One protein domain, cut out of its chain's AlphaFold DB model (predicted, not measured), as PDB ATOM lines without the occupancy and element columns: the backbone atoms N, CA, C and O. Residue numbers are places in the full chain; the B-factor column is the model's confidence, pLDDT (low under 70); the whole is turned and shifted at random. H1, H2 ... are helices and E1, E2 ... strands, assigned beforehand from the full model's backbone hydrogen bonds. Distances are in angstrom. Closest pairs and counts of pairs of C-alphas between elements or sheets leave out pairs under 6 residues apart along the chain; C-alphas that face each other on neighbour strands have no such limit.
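This is residues 23 to 140 of the 140 residues of an uncharacterized protein of Bacteriovoracaceae bacterium (UniProt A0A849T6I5). One twisted antiparallel sheet folds back on itself like a flattened, partly open barrel: E3 and E2 form a small leaf crossed over the broad leaf of E8, E7, E6, E5 and E4, with E1 as the hinge. H1 sits at one end of the cleft between the leaves. The printed part has 118 residues, with one named helix, H1, then eight strands, E1 to E8, in the sheet order E3 E2 E1 E8 E7 E6 E5 E4. It is mostly strand and compact, with a radius of gyration of the C-alphas of 14.5 A and spans of 43 by 33 by 24 A.

H1, residues 23 to 29, begins at C-alpha 23 (-42.009, -4.016, -11.195). E1 is residues 33 to 39, E2 42 to 50 (25.9 A), E3 55 to 61, E4 76 to 80, E5 85 to 92, E6 98 to 110 (35.4 A), E7 113 to 124 (34.8 A) and E8 132 to 139, ending at C-alpha 139 (-26.396, -6.855, -24.203).

E1 E2 E3 and E4 E5 E6 E7 E8 are meanders, each strand the antiparallel neighbour of the one before. N 35 and O 46 of hairpin E1 and E2 are 2.8 A apart. E1 and E8, one from each meander, are antiparallel neighbours with an angle of 112 degrees between their N-to-C directions, and N 38 and O 137 are within hydrogen-bond range at 2.9 A. Across the folded sheet, the closest C-alphas of E2 and E8, Cys 44 and Cys 136, are 6.2 A apart. H1 is on the sheet at a height of 6.5 A; its O i to N i+4 pairs are all within hydrogen-bond range.

The farthest C-alphas, Arg 96 and Asn 111, are 43.9 A apart. The printed part has no cut; the link E3 to E4, residues 62 to 75, is long. Mean pLDDT of the printed part is 71.1, with 51 residues under 70, among them 62 to 77 and 88 to 103.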
ATOM      1  N   THR A  23     -42.203  -2.633 -10.740       66.44
ATOM      2  CA  THR A  23     -42.009  -4.016 -11.195       66.44
ATOM      3  C   THR A  23     -42.408  -4.250 -12.654       66.44
ATOM      4  O   THR A  23     -41.696  -4.942 -13.370       66.44
ATOM      5  N   ASP A  24     -43.516  -3.670 -13.112       70.88
ATOM      6  CA  ASP A  24     -44.065  -3.856 -14.459       70.88
ATOM      7  C   ASP A  24     -43.286  -3.014 -15.471       70.88
ATOM      8  O   ASP A  24     -42.930  -3.505 -16.540       70.88
ATOM      9  N   ALA A  25     -42.946  -1.772 -15.100       70.88
ATOM     10  CA  ALA A  25     -42.029  -0.940 -15.874       70.88
ATOM     11  C   ALA A  25     -40.643  -1.599 -15.990       70.88
ATOM     12  O   ALA A  25     -40.055  -1.617 -17.068       70.88
ATOM     13  N   PHE A  26     -40.139  -2.196 -14.903       76.62
ATOM     14  CA  PHE A  26     -38.850  -2.885 -14.896       76.62
ATOM     15  C   PHE A  26     -38.874  -4.145 -15.763       76.62
ATOM     16  O   PHE A  26     -38.007  -4.311 -16.616       76.62
ATOM     17  N   ASN A  27     -39.907  -4.982 -15.622       76.00
ATOM     18  CA  ASN A  27     -40.095  -6.184 -16.438       76.00
ATOM     19  C   ASN A  27     -40.263  -5.877 -17.939       76.00
ATOM     20  O   ASN A  27     -39.961  -6.736 -18.764       76.00
ATOM     21  N   ALA A  28     -40.731  -4.676 -18.305       76.00
ATOM     22  CA  ALA A  28     -40.800  -4.226 -19.697       76.00
ATOM     23  C   ALA A  28     -39.424  -3.853 -20.292       76.00
ATOM     24  O   ALA A  28     -39.279  -3.831 -21.512       76.00
ATOM     25  N   ILE A  29     -38.426  -3.572 -19.447       79.75
ATOM     26  CA  ILE A  29     -37.040  -3.264 -19.839       79.75
ATOM     27  C   ILE A  29     -36.188  -4.531 -19.829       79.75
ATOM     28  O   ILE A  29     -35.450  -4.794 -20.776       79.75
ATOM     29  N   ILE A  30     -36.271  -5.303 -18.743       82.62
ATOM     30  CA  ILE A  30     -35.515  -6.534 -18.552       82.62
ATOM     31  C   ILE A  30     -36.277  -7.503 -17.642       82.62
ATOM     32  O   ILE A  30     -36.839  -7.128 -16.614       82.62
ATOM     33  N   ALA A  31     -36.289  -8.777 -18.027       83.12
ATOM     34  CA  ALA A  31     -36.889  -9.836 -17.230       83.12
ATOM     35  C   ALA A  31     -36.047 -10.167 -15.979       83.12
ATOM     36  O   ALA A  31     -34.909  -9.732 -15.818       83.12
ATOM     37  N   SER A  32     -36.605 -10.992 -15.089       84.12
ATOM     38  CA  SER A  32     -35.801 -11.645 -14.050       84.12
ATOM     39  C   SER A  32     -34.873 -12.691 -14.669       84.12
ATOM     40  O   SER A  32     -35.308 -13.475 -15.514       84.12
ATOM     41  N   GLY A  33     -33.620 -12.730 -14.225       85.31
ATOM     42  CA  GLY A  33     -32.589 -13.598 -14.784       85.31
ATOM     43  C   GLY A  33     -31.182 -13.246 -14.304       85.31
ATOM     44  O   GLY A  33     -30.973 -12.261 -13.593       85.31
ATOM     45  N   GLU A  34     -30.221 -14.070 -14.715       87.88
ATOM     46  CA  GLU A  34     -28.788 -13.798 -14.590       87.88
ATOM     47  C   GLU A  34     -28.254 -13.337 -15.952       87.88
ATOM     48  O   GLU A  34     -28.523 -13.963 -16.979       87.88
ATOM     49  N   TYR A  35     -27.492 -12.247 -15.955       87.19
ATOM     50  CA  TYR A  35     -26.952 -11.613 -17.153       87.19
ATOM     51  C   TYR A  35     -25.455 -11.352 -16.999       87.19
ATOM     52  O   TYR A  35     -24.980 -10.959 -15.933       87.19
ATOM     53  N   VAL A  36     -24.703 -11.525 -18.087       89.88
ATOM     54  CA  VAL A  36     -23.272 -11.203 -18.139       89.88
ATOM     55  C   VAL A  36     -23.092  -9.900 -18.904       89.88
ATOM     56  O   VAL A  36     -23.479  -9.805 -20.067       89.88
ATOM     57  N   GLY A  37     -22.481  -8.916 -18.252       88.25
ATOM     58  CA  GLY A  37     -22.187  -7.607 -18.823       88.25
ATOM     59  C   GLY A  37     -20.703  -7.251 -18.781       88.25
ATOM     60  O   GLY A  37     -19.843  -8.062 -18.410       88.25
ATOM     61  N   VAL A  38     -20.412  -6.004 -19.142       89.25
ATOM     62  CA  VAL A  38     -19.085  -5.386 -19.056       89.25
ATOM     63  C   VAL A  38     -19.104  -4.131 -18.182       89.25
ATOM     64  O   VAL A  38     -20.046  -3.347 -18.230       89.25
ATOM     65  N   SER A  39     -18.046  -3.958 -17.392       83.50
ATOM     66  CA  SER A  39     -17.775  -2.804 -16.530       83.50
ATOM     67  C   SER A  39     -16.384  -2.289 -16.895       83.50
ATOM     68  O   SER A  39     -15.371  -2.797 -16.403       83.50
ATOM     69  N   GLY A  40     -16.313  -1.343 -17.833       83.62
ATOM     70  CA  GLY A  40     -15.049  -0.959 -18.465       83.62
ATOM     71  C   GLY A  40     -14.407  -2.148 -19.192       83.62
ATOM     72  O   GLY A  40     -14.972  -2.676 -20.148       83.62
ATOM     73  N   SER A  41     -13.226  -2.581 -18.745       82.38
ATOM     74  CA  SER A  41     -12.528  -3.766 -19.271       82.38
ATOM     75  C   SER A  41     -12.841  -5.073 -18.523       82.38
ATOM     76  O   SER A  41     -12.413  -6.140 -18.968       82.38
ATOM     77  N   GLU A  42     -13.570  -5.022 -17.403       83.56
ATOM     78  CA  GLU A  42     -13.915  -6.204 -16.607       83.56
ATOM     79  C   GLU A  42     -15.279  -6.794 -16.988       83.56
ATOM     80  O   GLU A  42     -16.161  -6.110 -17.505       83.56
ATOM     81  N   LYS A  43     -15.477  -8.084 -16.686       85.19
ATOM     82  CA  LYS A  43     -16.805  -8.712 -16.738       85.19
ATOM     83  C   LYS A  43     -17.550  -8.486 -15.429       85.19
ATOM     84  O   LYS A  43     -16.988  -8.721 -14.355       85.19
ATOM     85  N   CYS A  44     -18.826  -8.144 -15.544       83.75
ATOM     86  CA  CYS A  44     -19.765  -8.075 -14.433       83.75
ATOM     87  C   CYS A  44     -20.886  -9.112 -14.589       83.75
ATOM     88  O   CYS A  44     -21.234  -9.521 -15.699       83.75
ATOM     89  N   LEU A  45     -21.428  -9.547 -13.455       84.00
ATOM     90  CA  LEU A  45     -22.604 -10.399 -13.350       84.00
ATOM     91  C   LEU A  45     -23.752  -9.561 -12.786       84.00
ATOM     92  O   LEU A  45     -23.596  -8.958 -11.724       84.00
ATOM     93  N   VAL A  46     -24.888  -9.531 -13.478       83.25
ATOM     94  CA  VAL A  46     -26.115  -8.862 -13.031       83.25
ATOM     95  C   VAL A  46     -27.159  -9.923 -12.725       83.25
ATOM     96  O   VAL A  46     -27.525 -10.709 -13.593       83.25
ATOM     97  N   ASN A  47     -27.659  -9.935 -11.496       81.19
ATOM     98  CA  ASN A  47     -28.759 -10.793 -11.075       81.19
ATOM     99  C   ASN A  47     -30.003  -9.944 -10.822       81.19
ATOM    100  O   ASN A  47     -29.988  -9.067  -9.955       81.19
ATOM    101  N   VAL A  48     -31.072 -10.221 -11.570       81.25
ATOM    102  CA  VAL A  48     -32.373  -9.548 -11.480       81.25
ATOM    103  C   VAL A  48     -33.420 -10.524 -10.950       81.25
ATOM    104  O   VAL A  48     -33.663 -11.570 -11.550       81.25
ATOM    105  N   LEU A  49     -34.095 -10.154  -9.862       77.88
ATOM    106  CA  LEU A  49     -35.234 -10.889  -9.314       77.88
ATOM    107  C   LEU A  49     -36.404  -9.937  -9.044       77.88
ATOM    108  O   LEU A  49     -36.389  -9.174  -8.077       77.88
ATOM    109  N   THR A  50     -37.443 -10.024  -9.870       74.88
ATOM    110  CA  THR A  50     -38.697  -9.285  -9.705       74.88
ATOM    111  C   THR A  50     -39.715 -10.125  -8.936       74.88
ATOM    112  O   THR A  50     -39.938 -11.298  -9.228       74.88
ATOM    113  N   THR A  51     -40.383  -9.506  -7.968       70.62
ATOM    114  CA  THR A  51     -41.593 -10.021  -7.315       70.62
ATOM    115  C   THR A  51     -42.747  -9.050  -7.561       70.62
ATOM    116  O   THR A  51     -42.538  -7.958  -8.075       70.62
ATOM    117  N   THR A  52     -43.968  -9.390  -7.142       66.75
ATOM    118  CA  THR A  52     -45.135  -8.488  -7.233       66.75
ATOM    119  C   THR A  52     -44.935  -7.137  -6.526       66.75
ATOM    120  O   THR A  52     -45.607  -6.173  -6.872       66.75
ATOM    121  N   ASN A  53     -44.034  -7.054  -5.538       62.97
ATOM    122  CA  ASN A  53     -43.865  -5.867  -4.690       62.97
ATOM    123  C   ASN A  53     -42.450  -5.253  -4.730       62.97
ATOM    124  O   ASN A  53     -42.239  -4.172  -4.183       62.97
ATOM    125  N   SER A  54     -41.459  -5.928  -5.323       69.19
ATOM    126  CA  SER A  54     -40.048  -5.520  -5.252       69.19
ATOM    127  C   SER A  54     -39.237  -5.965  -6.467       69.19
ATOM    128  O   SER A  54     -39.568  -6.959  -7.107       69.19
ATOM    129  N   VAL A  55     -38.139  -5.257  -6.747       73.19
ATOM    130  CA  VAL A  55     -37.149  -5.629  -7.766       73.19
ATOM    131  C   VAL A  55     -35.778  -5.693  -7.106       73.19
ATOM    132  O   VAL A  55     -35.252  -4.686  -6.655       73.19
ATOM    133  N   THR A  56     -35.170  -6.868  -7.038       75.81
ATOM    134  CA  THR A  56     -33.810  -7.043  -6.522       75.81
ATOM    135  C   THR A  56     -32.819  -7.033  -7.676       75.81
ATOM    136  O   THR A  56     -32.972  -7.818  -8.606       75.81
ATOM    137  N   VAL A  57     -31.813  -6.155  -7.605       76.81
ATOM    138  CA  VAL A  57     -30.727  -6.053  -8.590       76.81
ATOM    139  C   VAL A  57     -29.388  -6.097  -7.868       76.81
ATOM    140  O   VAL A  57     -29.051  -5.174  -7.118       76.81
ATOM    141  N   SER A  58     -28.629  -7.158  -8.119       76.31
ATOM    142  CA  SER A  58     -27.267  -7.341  -7.615       76.31
ATOM    143  C   SER A  58     -26.289  -7.281  -8.781       76.31
ATOM    144  O   SER A  58     -26.462  -8.024  -9.745       76.31
ATOM    145  N   VAL A  59     -25.257  -6.442  -8.689       77.44
ATOM    146  CA  VAL A  59     -24.188  -6.349  -9.691       77.44
ATOM    147  C   VAL A  59     -22.851  -6.632  -9.012       77.44
ATOM    148  O   VAL A  59     -22.533  -6.013  -7.999       77.44
ATOM    149  N   SER A  60     -22.061  -7.555  -9.556       75.06
ATOM    150  CA  SER A  60     -20.716  -7.874  -9.056       75.06
ATOM    151  C   SER A  60     -19.696  -7.957 -10.189       75.06
ATOM    152  O   SER A  60     -20.018  -8.406 -11.287       75.06
ATOM    153  N   THR A  61     -18.450  -7.544  -9.938       73.00
ATOM    154  CA  THR A  61     -17.319  -7.831 -10.837       73.00
ATOM    155  C   THR A  61     -16.526  -9.017 -10.302       73.00
ATOM    156  O   THR A  61     -16.500  -9.283  -9.100       73.00
ATOM    157  N   LYS A  62     -15.861  -9.760 -11.195       58.34
ATOM    158  CA  LYS A  62     -15.165 -11.011 -10.836       58.34
ATOM    159  C   LYS A  62     -14.051 -10.834  -9.785       58.34
ATOM    160  O   LYS A  62     -13.667 -11.812  -9.148       58.34
ATOM    161  N   ASN A  63     -13.538  -9.615  -9.618       49.66
ATOM    162  CA  ASN A  63     -12.403  -9.299  -8.752       49.66
ATOM    163  C   ASN A  63     -12.801  -8.720  -7.380       49.66
ATOM    164  O   ASN A  63     -11.934  -8.570  -6.521       49.66
ATOM    165  N   SER A  64     -14.089  -8.442  -7.151       47.25
ATOM    166  CA  SER A  64     -14.575  -7.759  -5.948       47.25
ATOM    167  C   SER A  64     -15.630  -8.597  -5.229       47.25
ATOM    168  O   SER A  64     -16.769  -8.698  -5.678       47.25
ATOM    169  N   TYR A  65     -15.270  -9.152  -4.066       39.66
ATOM    170  CA  TYR A  65     -16.235  -9.789  -3.156       39.66
ATOM    171  C   TYR A  65     -17.236  -8.785  -2.538       39.66
ATOM    172  O   TYR A  65     -18.252  -9.210  -1.992       39.66
ATOM    173  N   ASP A  66     -16.987  -7.476  -2.682       50.72
ATOM    174  CA  ASP A  66     -17.821  -6.374  -2.189       50.72
ATOM    175  C   ASP A  66     -18.411  -5.519  -3.335       50.72
ATOM    176  O   ASP A  66     -17.920  -4.422  -3.590       50.72
ATOM    177  N   VAL A  67     -19.491  -5.963  -4.007       50.72
ATOM    178  CA  VAL A  67     -20.436  -5.047  -4.704       50.72
ATOM    179  C   VAL A  67     -21.912  -5.522  -4.579       50.72
ATOM    180  O   VAL A  67     -22.194  -6.612  -4.087       50.72
ATOM    181  N   VAL A  68     -22.860  -4.635  -4.912       56.94
ATOM    182  CA  VAL A  68     -24.184  -4.370  -4.290       56.94
ATOM    183  C   VAL A  68     -25.291  -4.436  -5.395       56.94
ATOM    184  O   VAL A  68     -24.952  -4.429  -6.570       56.94
ATOM    185  N   ALA A  69     -26.618  -4.566  -5.199       54.97
ATOM    186  CA  ALA A  69     -27.526  -4.279  -4.083       54.97
ATOM    187  C   ALA A  69     -28.604  -5.367  -3.838       54.97
ATOM    188  O   ALA A  69     -28.543  -6.464  -4.368       54.97
ATOM    189  N   VAL A  70     -29.617  -5.034  -3.023       51.94
ATOM    190  CA  VAL A  70     -30.947  -5.674  -2.982       51.94
ATOM    191  C   VAL A  70     -31.964  -4.549  -2.743       51.94
ATOM    192  O   VAL A  70     -31.976  -3.987  -1.646       51.94
ATOM    193  N   LEU A  71     -32.812  -4.188  -3.720       55.66
ATOM    194  CA  LEU A  71     -33.896  -3.222  -3.471       55.66
ATOM    195  C   LEU A  71     -35.099  -3.967  -2.884       55.66
ATOM    196  O   LEU A  71     -35.957  -4.499  -3.592       55.66
ATOM    197  N   ASN A  72     -35.161  -4.023  -1.558       47.31
ATOM    198  CA  ASN A  72     -36.298  -4.609  -0.861       47.31
ATOM    199  C   ASN A  72     -37.189  -3.506  -0.275       47.31
ATOM    200  O   ASN A  72     -36.774  -2.832   0.662       47.31
ATOM    201  N   ASN A  73     -38.387  -3.367  -0.858       41.91
ATOM    202  CA  ASN A  73     -39.557  -2.574  -0.454       41.91
ATOM    203  C   ASN A  73     -39.378  -1.092  -0.040       41.91
ATOM    204  O   ASN A  73     -38.529  -0.706   0.755       41.91
ATOM    205  N   SER A  74     -40.302  -0.249  -0.517       46.25
ATOM    206  CA  SER A  74     -40.391   1.201  -0.246       46.25
ATOM    207  C   SER A  74     -39.219   2.079  -0.720       46.25
ATOM    208  O   SER A  74     -39.047   3.193  -0.233       46.25
ATOM    209  N   SER A  75     -38.460   1.649  -1.734       53.69
ATOM    210  CA  SER A  75     -37.658   2.593  -2.527       53.69
ATOM    211  C   SER A  75     -38.581   3.567  -3.267       53.69
ATOM    212  O   SER A  75     -39.636   3.171  -3.773       53.69
ATOM    213  N   HIS A  76     -38.184   4.835  -3.361       59.19
ATOM    214  CA  HIS A  76     -38.851   5.777  -4.256       59.19
ATOM    215  C   HIS A  76     -38.352   5.502  -5.675       59.19
ATOM    216  O   HIS A  76     -37.207   5.811  -6.000       59.19
ATOM    217  N   TYR A  77     -39.201   4.870  -6.487       68.19
ATOM    218  CA  TYR A  77     -38.946   4.634  -7.905       68.19
ATOM    219  C   TYR A  77     -39.440   5.824  -8.730       68.19
ATOM    220  O   TYR A  77     -40.568   6.285  -8.539       68.19
ATOM    221  N   PHE A  78     -38.618   6.273  -9.672       71.62
ATOM    222  CA  PHE A  78     -38.985   7.211 -10.721       71.62
ATOM    223  C   PHE A  78     -38.774   6.533 -12.076       71.62
ATOM    224  O   PHE A  78     -37.695   6.006 -12.348       71.62
ATOM    225  N   VAL A  79     -39.818   6.536 -12.905       69.44
ATOM    226  CA  VAL A  79     -39.791   6.008 -14.272       69.44
ATOM    227  C   VAL A  79     -39.865   7.193 -15.223       69.44
ATOM    228  O   VAL A  79     -40.815   7.975 -15.168       69.44
ATOM    229  N   ASN A  80     -38.874   7.333 -16.095       70.44
ATOM    230  CA  ASN A  80     -38.895   8.329 -17.154       70.44
ATOM    231  C   ASN A  80     -39.665   7.760 -18.350       70.44
ATOM    232  O   ASN A  80     -39.120   6.992 -19.137       70.44
ATOM    233  N   GLU A  81     -40.935   8.137 -18.502       66.19
ATOM    234  CA  GLU A  81     -41.806   7.618 -19.570       66.19
ATOM    235  C   GLU A  81     -41.276   7.885 -20.993       66.19
ATOM    236  O   GLU A  81     -41.635   7.164 -21.920       66.19
ATOM    237  N   ALA A  82     -40.408   8.888 -21.182       67.56
ATOM    238  CA  ALA A  82     -39.850   9.235 -22.491       67.56
ATOM    239  C   ALA A  82     -38.599   8.419 -22.867       67.56
ATOM    240  O   ALA A  82     -38.346   8.214 -24.054       67.56
ATOM    241  N   THR A  83     -37.806   7.970 -21.887       66.56
ATOM    242  CA  THR A  83     -36.582   7.171 -22.117       66.56
ATOM    243  C   THR A  83     -36.725   5.709 -21.704       66.56
ATOM    244  O   THR A  83     -35.855   4.899 -22.014       66.56
ATOM    245  N   GLY A  84     -37.793   5.369 -20.980       65.88
ATOM    246  CA  GLY A  84     -37.951   4.084 -20.312       65.88
ATOM    247  C   GLY A  84     -36.972   3.868 -19.156       65.88
ATOM    248  O   GLY A  84     -36.893   2.752 -18.664       65.88
ATOM    249  N   GLU A  85     -36.199   4.869 -18.718       71.50
ATOM    250  CA  GLU A  85     -35.241   4.659 -17.627       71.50
ATOM    251  C   GLU A  85     -35.954   4.533 -16.273       71.50
ATOM    252  O   GLU A  85     -36.972   5.184 -16.016       71.50
ATOM    253  N   ILE A  86     -35.390   3.717 -15.388       73.00
ATOM    254  CA  ILE A  86     -35.854   3.556 -14.013       73.00
ATOM    255  C   ILE A  86     -34.729   3.963 -13.084       73.00
ATOM    256  O   ILE A  86     -33.649   3.375 -13.106       73.00
ATOM    257  N   SER A  87     -35.012   4.926 -12.218       73.75
ATOM    258  CA  SER A  87     -34.171   5.226 -11.065       73.75
ATOM    259  C   SER A  87     -34.877   4.821  -9.776       73.75
ATOM    260  O   SER A  87     -36.101   4.911  -9.656       73.75
ATOM    261  N   ALA A  88     -34.107   4.332  -8.809       69.69
ATOM    262  CA  ALA A  88     -34.608   3.927  -7.505       69.69
ATOM    263  C   ALA A  88     -33.647   4.385  -6.414       69.69
ATOM    264  O   ALA A  88     -32.476   4.004  -6.424       69.69
ATOM    265  N   THR A  89     -34.156   5.147  -5.448       69.00
ATOM    266  CA  THR A  89     -33.372   5.611  -4.299       69.00
ATOM    267  C   THR A  89     -33.815   4.897  -3.023       69.00
ATOM    268  O   THR A  89     -35.006   4.849  -2.697       69.00
ATOM    269  N   GLN A  90     -32.849   4.351  -2.281       66.00
ATOM    270  CA  GLN A  90     -33.036   3.758  -0.958       66.00
ATOM    271  C   GLN A  90     -32.056   4.381   0.044       66.00
ATOM    272  O   GLN A  90     -30.838   4.281  -0.112       66.00
ATOM    273  N   SER A  91     -32.587   4.977   1.112       61.19
ATOM    274  CA  SER A  91     -31.795   5.390   2.271       61.19
ATOM    275  C   SER A  91     -31.485   4.177   3.145       61.19
ATOM    276  O   SER A  91     -32.395   3.490   3.608       61.19
ATOM    277  N   ALA A  92     -30.204   3.919   3.384       56.38
ATOM    278  CA  ALA A  92     -29.733   2.840   4.236       56.38
ATOM    279  C   ALA A  92     -29.154   3.407   5.541       56.38
ATOM    280  O   ALA A  92     -28.450   4.417   5.557       56.38
ATOM    281  N   LYS A  93     -29.469   2.748   6.660       52.91
ATOM    282  CA  LYS A  93     -28.950   3.101   7.984       52.91
ATOM    283  C   LYS A  93     -27.783   2.183   8.325       52.91
ATOM    284  O   LYS A  93     -27.978   0.979   8.480       52.91
ATOM    285  N   TYR A  94     -26.595   2.759   8.454       53.53
ATOM    286  CA  TYR A  94     -25.359   2.026   8.706       53.53
ATOM    287  C   TYR A  94     -24.971   2.039  10.202       53.53
ATOM    288  O   TYR A  94     -25.570   2.778  10.994       53.53
ATOM    289  N   PRO A  95     -24.020   1.186  10.640       46.50
ATOM    290  CA  PRO A  95     -23.469   1.219  11.998       46.50
ATOM    291  C   PRO A  95     -22.716   2.527  12.301       46.50
ATOM    292  O   PRO A  95     -22.336   3.243  11.385       46.50
ATOM    293  N   ARG A  96     -22.421   2.785  13.588       45.28
ATOM    294  CA  ARG A  96     -21.864   4.040  14.167       45.28
ATOM    295  C   ARG A  96     -20.617   4.683  13.511       45.28
ATOM    296  O   ARG A  96     -20.190   5.723  13.997       45.28
ATOM    297  N   TYR A  97     -20.009   4.080  12.491       49.56
ATOM    298  CA  TYR A  97     -18.792   4.570  11.824       49.56
ATOM    299  C   TYR A  97     -19.010   4.984  10.354       49.56
ATOM    300  O   TYR A  97     -18.052   5.373   9.690       49.56
ATOM    301  N   LEU A  98     -20.248   4.890   9.856       52.62
ATOM    302  CA  LEU A  98     -20.688   5.356   8.537       52.62
ATOM    303  C   LEU A  98     -21.991   6.135   8.744       52.62
ATOM    304  O   LEU A  98     -22.984   5.556   9.201       52.62
ATOM    305  N   ASP A  99     -21.992   7.437   8.465       49.12
ATOM    306  CA  ASP A  99     -23.081   8.320   8.905       49.12
ATOM    307  C   ASP A  99     -24.213   8.400   7.867       49.12
ATOM    308  O   ASP A  99     -24.394   9.369   7.132       49.12
ATOM    309  N   GLY A 100     -24.968   7.301   7.789       54.81
ATOM    310  CA  GLY A 100     -26.006   7.100   6.781       54.81
ATOM    311  C   GLY A 100     -25.444   6.823   5.385       54.81
ATOM    312  O   GLY A 100     -24.239   6.742   5.166       54.81
ATOM    313  N   GLY A 101     -26.345   6.615   4.431       61.28
ATOM    314  CA  GLY A 101     -25.966   6.455   3.037       61.28
ATOM    315  C   GLY A 101     -27.156   6.248   2.121       61.28
ATOM    316  O   GLY A 101     -28.234   5.821   2.548       61.28
ATOM    317  N   THR A 102     -26.942   6.535   0.845       65.25
ATOM    318  CA  THR A 102     -27.981   6.462  -0.181       65.25
ATOM    319  C   THR A 102     -27.536   5.519  -1.280       65.25
ATOM    320  O   THR A 102     -26.486   5.724  -1.882       65.25
ATOM    321  N   LYS A 103     -28.347   4.498  -1.555       69.00
ATOM    322  CA  LYS A 103     -28.199   3.646  -2.734       69.00
ATOM    323  C   LYS A 103     -29.102   4.176  -3.831       69.00
ATOM    324  O   LYS A 103     -30.317   4.215  -3.638       69.00
ATOM    325  N   ASN A 104     -28.513   4.545  -4.958       73.19
ATOM    326  CA  ASN A 104     -29.242   4.800  -6.189       73.19
ATOM    327  C   ASN A 104     -28.963   3.651  -7.156       73.19
ATOM    328  O   ASN A 104     -27.804   3.322  -7.402       73.19
ATOM    329  N   LEU A 105     -30.024   3.066  -7.702       77.38
ATOM    330  CA  LEU A 105     -29.961   2.276  -8.927       77.38
ATOM    331  C   LEU A 105     -30.475   3.145 -10.074       77.38
ATOM    332  O   LEU A 105     -31.475   3.844  -9.913       77.38
ATOM    333  N   TYR A 106     -29.828   3.038 -11.224       79.19
ATOM    334  CA  TYR A 106     -30.288   3.521 -12.516       79.19
ATOM    335  C   TYR A 106     -30.264   2.351 -13.505       79.19
ATOM    336  O   TYR A 106     -29.279   1.615 -13.566       79.19
ATOM    337  N   VAL A 107     -31.362   2.156 -14.236       82.69
ATOM    338  CA  VAL A 107     -31.504   1.141 -15.288       82.69
ATOM    339  C   VAL A 107     -32.050   1.800 -16.541       82.69
ATOM    340  O   VAL A 107     -33.062   2.498 -16.481       82.69
ATOM    341  N   LYS A 108     -31.402   1.566 -17.682       85.19
ATOM    342  CA  LYS A 108     -31.746   2.208 -18.954       85.19
ATOM    343  C   LYS A 108     -31.571   1.245 -20.118       85.19
ATOM    344  O   LYS A 108     -30.550   0.573 -20.192       85.19
ATOM    345  N   SER A 109     -32.524   1.228 -21.049       84.56
ATOM    346  CA  SER A 109     -32.391   0.511 -22.323       84.56
ATOM    347  C   SER A 109     -31.972   1.464 -23.443       84.56
ATOM    348  O   SER A 109     -32.588   2.513 -23.634       84.56
ATOM    349  N   VAL A 110     -30.923   1.110 -24.188       83.44
ATOM    350  CA  VAL A 110     -30.432   1.854 -25.357       83.44
ATOM    351  C   VAL A 110     -29.920   0.857 -26.392       83.44
ATOM    352  O   VAL A 110     -29.028   0.073 -26.096       83.44
ATOM    353  N   ASN A 111     -30.433   0.902 -27.626       84.62
ATOM    354  CA  ASN A 111     -29.886   0.159 -28.774       84.62
ATOM    355  C   ASN A 111     -29.577  -1.333 -28.498       84.62
ATOM    356  O   ASN A 111     -28.495  -1.815 -28.829       84.62
ATOM    357  N   ASN A 112     -30.535  -2.060 -27.908       83.25
ATOM    358  CA  ASN A 112     -30.405  -3.484 -27.555       83.25
ATOM    359  C   ASN A 112     -29.352  -3.786 -26.457       83.25
ATOM    360  O   ASN A 112     -28.871  -4.910 -26.317       83.25
ATOM    361  N   GLN A 113     -29.010  -2.775 -25.657       88.25
ATOM    362  CA  GLN A 113     -28.230  -2.885 -24.428       88.25
ATOM    363  C   GLN A 113     -29.042  -2.352 -23.246       88.25
ATOM    364  O   GLN A 113     -29.845  -1.431 -23.403       88.25
ATOM    365  N   VAL A 114     -28.811  -2.913 -22.061       87.00
ATOM    366  CA  VAL A 114     -29.324  -2.412 -20.786       87.00
ATOM    367  C   VAL A 114     -28.148  -2.043 -19.892       87.00
ATOM    368  O   VAL A 114     -27.288  -2.868 -19.592       87.00
ATOM    369  N   GLU A 115     -28.107  -0.784 -19.480       88.69
ATOM    370  CA  GLU A 115     -27.105  -0.235 -18.572       88.69
ATOM    371  C   GLU A 115     -27.633  -0.294 -17.133       88.69
ATOM    372  O   GLU A 115     -28.761   0.131 -16.871       88.69
ATOM    373  N   PHE A 116     -26.820  -0.815 -16.214       84.00
ATOM    374  CA  PHE A 116     -27.076  -0.856 -14.776       84.00
ATOM    375  C   PHE A 116     -26.027  -0.032 -14.041       84.00
ATOM    376  O   PHE A 116     -24.873  -0.444 -13.949       84.00
ATOM    377  N   SER A 117     -26.443   1.084 -13.457       81.81
ATOM    378  CA  SER A 117     -25.572   1.992 -12.710       81.81
ATOM    379  C   SER A 117     -25.990   2.012 -11.238       81.81
ATOM    380  O   SER A 117     -27.105   2.414 -10.907       81.81
ATOM    381  N   ILE A 118     -25.111   1.562 -10.338       76.31
ATOM    382  CA  ILE A 118     -25.315   1.563  -8.883       76.31
ATOM    383  C   ILE A 118     -24.326   2.535  -8.240       76.31
ATOM    384  O   ILE A 118     -23.116   2.331  -8.310       76.31
ATOM    385  N   SER A 119     -24.843   3.548  -7.542       73.50
ATOM    386  CA  SER A 119     -24.059   4.372  -6.617       73.50
ATOM    387  C   SER A 119     -24.503   4.119  -5.180       73.50
ATOM    388  O   SER A 119     -25.686   4.223  -4.857       73.50
ATOM    389  N   THR A 120     -23.560   3.791  -4.299       72.75
ATOM    390  CA  THR A 120     -23.757   3.843  -2.848       72.75
ATOM    391  C   THR A 120     -22.973   5.036  -2.334       72.75
ATOM    392  O   THR A 120     -21.751   4.990  -2.317       72.75
ATOM    393  N   ILE A 121     -23.659   6.102  -1.928       71.19
ATOM    394  CA  ILE A 121     -23.020   7.297  -1.367       71.19
ATOM    395  C   ILE A 121     -22.823   7.078   0.134       71.19
ATOM    396  O   ILE A 121     -23.808   6.838   0.838       71.19
ATOM    397  N   LEU A 122     -21.573   7.146   0.604       69.50
ATOM    398  CA  LEU A 122     -21.178   6.967   2.006       69.50
ATOM    399  C   LEU A 122     -20.098   7.976   2.386       69.50
ATOM    400  O   LEU A 122     -19.144   8.174   1.642       69.50
ATOM    401  N   LEU A 123     -20.211   8.527   3.591       63.84
ATOM    402  CA  LEU A 123     -19.121   9.239   4.251       63.84
ATOM    403  C   LEU A 123     -18.621   8.392   5.419       63.84
ATOM    404  O   LEU A 123     -19.417   7.813   6.169       63.84
ATOM    405  N   ASP A 124     -17.304   8.311   5.567       66.12
ATOM    406  CA  ASP A 124     -16.692   7.652   6.713       66.12
ATOM    407  C   ASP A 124     -16.752   8.535   7.978       66.12
ATOM    408  O   ASP A 124     -17.069   9.725   7.938       66.12
ATOM    409  N   HIS A 125     -16.416   7.956   9.132       61.78
ATOM    410  CA  HIS A 125     -16.320   8.654  10.423       61.78
ATOM    411  C   HIS A 125     -15.364   9.872  10.484       61.78
ATOM    412  O   HIS A 125     -15.298  10.526  11.526       61.78
ATOM    413  N   ARG A 126     -14.596  10.160   9.427       67.62
ATOM    414  CA  ARG A 126     -13.684  11.308   9.293       67.62
ATOM    415  C   ARG A 126     -14.200  12.342   8.287       67.62
ATOM    416  O   ARG A 126     -13.626  13.423   8.205       67.62
ATOM    417  N   GLY A 127     -15.291  12.035   7.580       62.22
ATOM    418  CA  GLY A 127     -15.828  12.841   6.485       62.22
ATOM    419  C   GLY A 127     -15.164  12.566   5.136       62.22
ATOM    420  O   GLY A 127     -15.411  13.315   4.195       62.22
ATOM    421  N   GLU A 128     -14.341  11.518   5.031       69.50
ATOM    422  CA  GLU A 128     -13.748  11.091   3.764       69.50
ATOM    423  C   GLU A 128     -14.785  10.336   2.922       69.50
ATOM    424  O   GLU A 128     -15.689   9.673   3.450       69.50
ATOM    425  N   ASP A 129     -14.649  10.429   1.599       69.06
ATOM    426  CA  ASP A 129     -15.558   9.768   0.666       69.06
ATOM    427  C   ASP A 129     -15.330   8.246   0.672       69.06
ATOM    428  O   ASP A 129     -14.282   7.747   0.261       69.06
ATOM    429  N   ALA A 130     -16.334   7.510   1.150       67.94
ATOM    430  CA  ALA A 130     -16.389   6.051   1.145       67.94
ATOM    431  C   ALA A 130     -17.411   5.527   0.118       67.94
ATOM    432  O   ALA A 130     -17.829   4.366   0.181       67.94
ATOM    433  N   SER A 131     -17.860   6.389  -0.799       70.38
ATOM    434  CA  SER A 131     -18.851   6.047  -1.809       70.38
ATOM    435  C   SER A 131     -18.310   5.020  -2.799       70.38
ATOM    436  O   SER A 131     -17.156   5.066  -3.222       70.38
ATOM    437  N   THR A 132     -19.173   4.099  -3.220       69.81
ATOM    438  CA  THR A 132     -18.864   3.113  -4.258       69.81
ATOM    439  C   THR A 132     -19.753   3.328  -5.472       69.81
ATOM    440  O   THR A 132     -20.951   3.594  -5.352       69.81
ATOM    441  N   TYR A 133     -19.161   3.207  -6.657       74.38
ATOM    442  CA  TYR A 133     -19.852   3.288  -7.937       74.38
ATOM    443  C   TYR A 133     -19.516   2.055  -8.772       74.38
ATOM    444  O   TYR A 133     -18.346   1.685  -8.878       74.38
ATOM    445  N   LEU A 134     -20.535   1.429  -9.355       74.75
ATOM    446  CA  LEU A 134     -20.373   0.379 -10.354       74.75
ATOM    447  C   LEU A 134     -21.388   0.575 -11.478       74.75
ATOM    448  O   LEU A 134     -22.584   0.708 -11.227       74.75
ATOM    449  N   GLU A 135     -20.895   0.526 -12.708       85.12
ATOM    450  CA  GLU A 135     -21.676   0.566 -13.939       85.12
ATOM    451  C   GLU A 135     -21.439  -0.740 -14.707       85.12
ATOM    452  O   GLU A 135     -20.302  -1.196 -14.838       85.12
ATOM    453  N   CYS A 136     -22.509  -1.375 -15.174       85.75
ATOM    454  CA  CYS A 136     -22.462  -2.645 -15.885       85.75
ATOM    455  C   CYS A 136     -23.416  -2.618 -17.082       85.75
ATOM    456  O   CYS A 136     -24.632  -2.525 -16.914       85.75
ATOM    457  N   THR A 137     -22.876  -2.736 -18.293       90.94
ATOM    458  CA  THR A 137     -23.661  -2.796 -19.532       90.94
ATOM    459  C   THR A 137     -23.883  -4.247 -19.945       90.94
ATOM    460  O   THR A 137     -22.929  -4.993 -20.169       90.94
ATOM    461  N   VAL A 138     -25.145  -4.647 -20.072       88.44
ATOM    462  CA  VAL A 138     -25.596  -5.958 -20.558       88.44
ATOM    463  C   VAL A 138     -26.103  -5.805 -21.993       88.44
ATOM    464  O   VAL A 138     -26.869  -4.891 -22.276       88.44
ATOM    465  N   SER A 139     -25.732  -6.712 -22.895       88.44
ATOM    466  CA  SER A 139     -26.396  -6.855 -24.203       88.44
ATOM    467  C   SER A 139     -27.481  -7.929 -24.097       88.44
ATOM    468  O   SER A 139     -27.195  -8.999 -23.553       88.44
ATOM    469  N   LEU A 140     -28.688  -7.651 -24.601       79.62
ATOM    470  CA  LEU A 140     -29.833  -8.580 -24.586       79.62
ATOM    471  C   LEU A 140     -30.100  -9.243 -25.947       79.62
ATOM    472  O   LEU A 140     -29.585  -8.732 -26.967       79.62
TER     473      LEU A 140